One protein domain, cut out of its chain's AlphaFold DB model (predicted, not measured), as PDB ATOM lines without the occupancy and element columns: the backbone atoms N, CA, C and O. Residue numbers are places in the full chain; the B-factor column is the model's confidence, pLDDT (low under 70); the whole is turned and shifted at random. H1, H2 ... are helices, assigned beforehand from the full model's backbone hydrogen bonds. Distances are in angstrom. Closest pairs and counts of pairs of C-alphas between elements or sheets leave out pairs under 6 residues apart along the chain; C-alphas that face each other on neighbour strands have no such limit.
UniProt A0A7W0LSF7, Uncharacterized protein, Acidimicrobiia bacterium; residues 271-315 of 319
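This is residues 271 to 315 of the 319 residues of an uncharacterized protein of Acidimicrobiia bacterium (UniProt A0A7W0LSF7). This is a small domain with little regular structure, built on one helix, H1, with a looped stretch, residues 271 to 284, near its first end. A second loop, residues 297 to 311, folds back from its other end and leads to the short helix H2. The printed part has 45 residues, with two named helices, H1 then H2, and no named strand; the class is all helix, though the named elements hold only 16 residues. It is compact, with a radius of gyration of the C-alphas of 9.8 A and spans of 28 by 22 by 13 A.

H1, residues 285 to 296, runs 16.4 A from C-alpha 285 at (23.139, 38.471, 31.693) to C-alpha 296 at (34.366, 49.564, 36.263). H2, residues 312 to 315, ends with C-alpha 315 at (22.260, 41.934, 39.270).

H1 and H2 are close but not clearly touching; their closest C-alphas, those of Arg 288 and Leu 315, are 7.3 A apart. In H1 every O i to N i+4 pair is within hydrogen-bond range; H2 is too short for such a pair.

The C-alphas farthest apart, those of Gly 277 and Gly 298, are 28.1 A apart. The printed part has no cut. The link from H1 to H2, 15 residues, is long. Mean pLDDT of the printed part is 91.6, and residue 315 is under 70.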
ATOM      1  N   CYS A 271      24.175  41.989  23.032       94.25
ATOM      2  CA  CYS A 271      22.984  41.191  23.266       94.25
ATOM      3  C   CYS A 271      22.819  40.084  22.222       94.25
ATOM      4  O   CYS A 271      22.875  40.344  21.022       94.25
ATOM      5  N   TRP A 272      22.573  38.870  22.711       88.25
ATOM      6  CA  TRP A 272      22.214  37.703  21.902       88.25
ATOM      7  C   TRP A 272      20.739  37.307  22.066       88.25
ATOM      8  O   TRP A 272      20.170  36.687  21.183       88.25
ATOM      9  N   GLU A 273      20.106  37.673  23.189       90.75
ATOM     10  CA  GLU A 273      18.680  37.392  23.420       90.75
ATOM     11  C   GLU A 273      17.763  38.366  22.676       90.75
ATOM     12  O   GLU A 273      16.603  38.053  22.437       90.75
ATOM     13  N   ASN A 274      18.262  39.575  22.387       92.75
ATOM     14  CA  ASN A 274      17.551  40.644  21.683       92.75
ATOM     15  C   ASN A 274      16.082  40.803  22.119       92.75
ATOM     16  O   ASN A 274      15.191  40.947  21.282       92.75
ATOM     17  N   ARG A 275      15.835  40.763  23.443       91.44
ATOM     18  CA  ARG A 275      14.487  40.878  24.028       91.44
ATOM     19  C   ARG A 275      13.761  42.085  23.443       91.44
ATOM     20  O   ARG A 275      14.371  43.143  23.265       91.44
ATOM     21  N   ASP A 276      12.484  41.896  23.135       90.88
ATOM     22  CA  ASP A 276      11.624  42.903  22.510       90.88
ATOM     23  C   ASP A 276      12.139  43.385  21.132       90.88
ATOM     24  O   ASP A 276      11.840  44.491  20.692       90.88
ATOM     25  N   GLY A 277      12.963  42.577  20.449       88.94
ATOM     26  CA  GLY A 277      13.547  42.908  19.144       88.94
ATOM     27  C   GLY A 277      14.626  43.995  19.191       88.94
ATOM     28  O   GLY A 277      14.960  44.575  18.158       88.94
ATOM     29  N   THR A 278      15.170  44.301  20.372       93.44
ATOM     30  CA  THR A 278      16.112  45.413  20.572       93.44
ATOM     31  C   THR A 278      17.557  45.061  20.203       93.44
ATOM     32  O   THR A 278      17.995  43.915  20.322       93.44
ATOM     33  N   TYR A 279      18.341  46.076  19.809       94.81
ATOM     34  CA  TYR A 279      19.769  45.928  19.487       94.81
ATOM     35  C   TYR A 279      20.588  45.431  20.689       94.81
ATOM     36  O   TYR A 279      21.265  44.408  20.600       94.81
ATOM     37  N   ASN A 280      20.453  46.107  21.835       96.88
ATOM     38  CA  ASN A 280      20.846  45.594  23.142       96.88
ATOM     39  C   ASN A 280      19.693  45.774  24.130       96.88
ATOM     40  O   ASN A 280      19.211  46.887  24.318       96.88
ATOM     41  N   CYS A 281      19.290  44.703  24.817       94.69
ATOM     42  CA  CYS A 281      18.132  44.776  25.709       94.69
ATOM     43  C   CYS A 281      18.428  45.405  27.080       94.69
ATOM     44  O   CYS A 281      17.497  45.712  27.819       94.69
ATOM     45  N   GLY A 282      19.702  45.521  27.482       93.19
ATOM     46  CA  GLY A 282      20.102  46.046  28.799       93.19
ATOM     47  C   GLY A 282      19.686  45.179  30.000       93.19
ATOM     48  O   GLY A 282      19.898  45.563  31.147       93.19
ATOM     49  N   ARG A 283      19.067  44.013  29.763       91.00
ATOM     50  CA  ARG A 283      18.385  43.212  30.798       91.00
ATOM     51  C   ARG A 283      18.856  41.761  30.889       91.00
ATOM     52  O   ARG A 283      18.662  41.153  31.938       91.00
ATOM     53  N   CYS A 284      19.448  41.201  29.835       90.12
ATOM     54  CA  CYS A 284      20.036  39.861  29.887       90.12
ATOM     55  C   CYS A 284      21.377  39.857  30.631       90.12
ATOM     56  O   CYS A 284      22.002  40.913  30.781       90.12
ATOM     57  N   GLU A 285      21.839  38.671  31.035       89.12
ATOM     58  CA  GLU A 285      23.139  38.471  31.693       89.12
ATOM     59  C   GLU A 285      24.268  39.147  30.900       89.12
ATOM     60  O   GLU A 285      24.936  40.034  31.425       89.12
ATOM     61  N   LYS A 286      24.393  38.862  29.595       88.88
ATOM     62  CA  LYS A 286      25.474  39.410  28.754       88.88
ATOM     63  C   LYS A 286      25.454  40.942  28.662       88.88
ATOM     64  O   LYS A 286      26.517  41.570  28.665       88.88
ATOM     65  N   CYS A 287      24.266  41.557  28.603       94.00
ATOM     66  CA  CYS A 287      24.132  43.017  28.640       94.00
ATOM     67  C   CYS A 287      24.548  43.571  30.002       94.00
ATOM     68  O   CYS A 287      25.392  44.460  30.055       94.00
ATOM     69  N   ARG A 288      24.008  43.025  31.099       92.62
ATOM     70  CA  ARG A 288      24.300  43.496  32.460       92.62
ATOM     71  C   ARG A 288      25.768  43.319  32.822       92.62
ATOM     72  O   ARG A 288      26.389  44.276  33.271       92.62
ATOM     73  N   ARG A 289      26.358  42.156  32.535       91.38
ATOM     74  CA  ARG A 289      27.793  41.900  32.710       91.38
ATOM     75  C   ARG A 289      28.630  42.914  31.937       91.38
ATOM     76  O   ARG A 289      29.607  43.435  32.464       91.38
ATOM     77  N   THR A 290      28.258  43.237  30.700       94.50
ATOM     78  CA  THR A 290      28.973  44.261  29.919       94.50
ATOM     79  C   THR A 290      28.811  45.653  30.533       94.50
ATOM     80  O   THR A 290      29.800  46.366  30.652       94.50
ATOM     81  N   MET A 291      27.609  46.026  30.982       95.94
ATOM     82  CA  MET A 291      27.374  47.303  31.667       95.94
ATOM     83  C   MET A 291      28.198  47.430  32.957       95.94
ATOM     84  O   MET A 291      28.757  48.492  33.205       95.94
ATOM     85  N   VAL A 292      28.323  46.356  33.749       94.75
ATOM     86  CA  VAL A 292      29.191  46.320  34.941       94.75
ATOM     87  C   VAL A 292      30.650  46.561  34.556       94.75
ATOM     88  O   VAL A 292      31.280  47.447  35.120       94.75
ATOM     89  N   ASN A 293      31.167  45.851  33.550       95.25
ATOM     90  CA  ASN A 293      32.540  46.061  33.079       95.25
ATOM     91  C   ASN A 293      32.766  47.490  32.554       95.25
ATOM     92  O   ASN A 293      33.792  48.097  32.841       95.25
ATOM     93  N   LEU A 294      31.794  48.060  31.833       97.00
ATOM     94  CA  LEU A 294      31.851  49.451  31.377       97.00
ATOM     95  C   LEU A 294      31.839  50.438  32.550       97.00
ATOM     96  O   LEU A 294      32.503  51.466  32.477       97.00
ATOM     97  N   ALA A 295      31.096  50.154  33.622       96.31
ATOM     98  CA  ALA A 295      31.089  50.993  34.818       96.31
ATOM     99  C   ALA A 295      32.435  50.944  35.546       96.31
ATOM    100  O   ALA A 295      32.958  51.996  35.905       96.31
ATOM    101  N   VAL A 296      33.019  49.751  35.694       95.56
ATOM    102  CA  VAL A 296      34.366  49.564  36.263       95.56
ATOM    103  C   VAL A 296      35.417  50.317  35.442       95.56
ATOM    104  O   VAL A 296      36.272  50.983  36.011       95.56
ATOM    105  N   ALA A 297      35.302  50.300  34.113       96.19
ATOM    106  CA  ALA A 297      36.173  51.056  33.213       96.19
ATOM    107  C   ALA A 297      35.863  52.572  33.144       96.19
ATOM    108  O   ALA A 297      36.460  53.276  32.333       96.19
ATOM    109  N   GLY A 298      34.900  53.089  33.920       96.19
ATOM    110  CA  GLY A 298      34.501  54.504  33.887       96.19
ATOM    111  C   GLY A 298      33.823  54.950  32.580       96.19
ATOM    112  O   GLY A 298      33.724  56.143  32.304       96.19
ATOM    113  N   ALA A 299      33.348  54.008  31.763       97.06
ATOM    114  CA  ALA A 299      32.875  54.236  30.398       97.06
ATOM    115  C   ALA A 299      31.372  53.983  30.189       97.06
ATOM    116  O   ALA A 299      30.864  54.231  29.097       97.06
ATOM    117  N   LEU A 300      30.624  53.530  31.208       96.81
ATOM    118  CA  LEU A 300      29.191  53.217  31.064       96.81
ATOM    119  C   LEU A 300      28.377  54.391  30.503       96.81
ATOM    120  O   LEU A 300      27.565  54.195  29.605       96.81
ATOM    121  N   GLY A 301      28.630  55.613  30.980       96.38
ATOM    122  CA  GLY A 301      27.942  56.814  30.498       96.38
ATOM    123  C   GLY A 301      28.254  57.187  29.043       96.38
ATOM    124  O   GLY A 301      27.507  57.960  28.453       96.38
ATOM    125  N   ARG A 302      29.330  56.641  28.460       96.50
ATOM    126  CA  ARG A 302      29.735  56.880  27.065       96.50
ATOM    127  C   ARG A 302      29.122  55.875  26.092       96.50
ATOM    128  O   ARG A 302      29.045  56.162  24.902       96.50
ATOM    129  N   CYS A 303      28.700  54.704  26.568       97.75
ATOM    130  CA  CYS A 303      28.143  53.668  25.706       97.75
ATOM    131  C   CYS A 303      26.727  54.049  25.248       97.75
ATOM    132  O   CYS A 303      25.775  53.976  26.019       97.75
ATOM    133  N   ALA A 304      26.576  54.424  23.977       97.31
ATOM    134  CA  ALA A 304      25.307  54.908  23.426       97.31
ATOM    135  C   ALA A 304      24.263  53.797  23.219       97.31
ATOM    136  O   ALA A 304      23.078  54.071  23.044       97.31
ATOM    137  N   THR A 305      24.698  52.537  23.203       97.06
ATOM    138  CA  THR A 305      23.859  51.381  22.858       97.06
ATOM    139  C   THR A 305      23.389  50.591  24.076       97.06
ATOM    140  O   THR A 305      22.726  49.568  23.909       97.06
ATOM    141  N   LEU A 306      23.733  51.018  25.291       96.62
ATOM    142  CA  LEU A 306      23.311  50.408  26.551       96.62
ATOM    143  C   LEU A 306      22.770  51.493  27.494       96.62
ATOM    144  O   LEU A 306      23.111  52.665  27.344       96.62
ATOM    145  N   PRO A 307      21.934  51.136  28.484       94.31
ATOM    146  CA  PRO A 307      21.523  52.089  29.506       94.31
ATOM    147  C   PRO A 307      22.734  52.682  30.237       94.31
ATOM    148  O   PRO A 307      23.645  51.959  30.631       94.31
ATOM    149  N   SER A 308      22.711  53.989  30.492       91.00
ATOM    150  CA  SER A 308      23.810  54.710  31.149       91.00
ATOM    151  C   SER A 308      23.864  54.524  32.672       91.00
ATOM    152  O   SER A 308      24.748  55.066  33.335       91.00
ATOM    153  N   ARG A 309      22.918  53.773  33.252       87.81
ATOM    154  CA  ARG A 309      22.831  53.484  34.689       87.81
ATOM    155  C   ARG A 309      22.602  51.995  34.928       87.81
ATOM    156  O   ARG A 309      21.787  51.369  34.253       87.81
ATOM    157  N   LEU A 310      23.306  51.452  35.917       84.50
ATOM    158  CA  LEU A 310      23.111  50.096  36.423       84.50
ATOM    159  C   LEU A 310      22.077  50.104  37.549       84.50
ATOM    160  O   LEU A 310      22.240  50.819  38.534       84.50
ATOM    161  N   ASP A 311      21.054  49.262  37.434       82.56
ATOM    162  CA  ASP A 311      20.224  48.902  38.580       82.56
ATOM    163  C   ASP A 311      20.845  47.689  39.284       82.56
ATOM    164  O   ASP A 311      20.742  46.552  38.815       82.56
ATOM    165  N   LEU A 312      21.502  47.934  40.421       79.44
ATOM    166  CA  LEU A 312      22.172  46.890  41.198       79.44
ATOM    167  C   LEU A 312      21.196  45.825  41.719       79.44
ATOM    168  O   LEU A 312      21.583  44.667  41.863       79.44
ATOM    169  N   ARG A 313      19.913  46.164  41.925       76.94
ATOM    170  CA  ARG A 313      18.889  45.198  42.373       76.94
ATOM    171  C   ARG A 313      18.634  44.120  41.327       76.94
ATOM    172  O   ARG A 313      18.204  43.016  41.649       76.94
ATOM    173  N   MET A 314      18.912  44.430  40.065       70.31
ATOM    174  CA  MET A 314      18.739  43.508  38.955       70.31
ATOM    175  C   MET A 314      19.936  42.566  38.748       70.31
ATOM    176  O   MET A 314      19.821  41.616  37.972       70.31
ATOM    177  N   LEU A 315      21.072  42.786  39.417       68.88
ATOM    178  CA  LEU A 315      22.260  41.934  39.270       68.88
ATOM    179  C   LEU A 315      22.126  40.594  40.012       68.88
ATOM    180  O   LEU A 315      22.679  39.602  39.556       68.88
TER     181      LEU A 315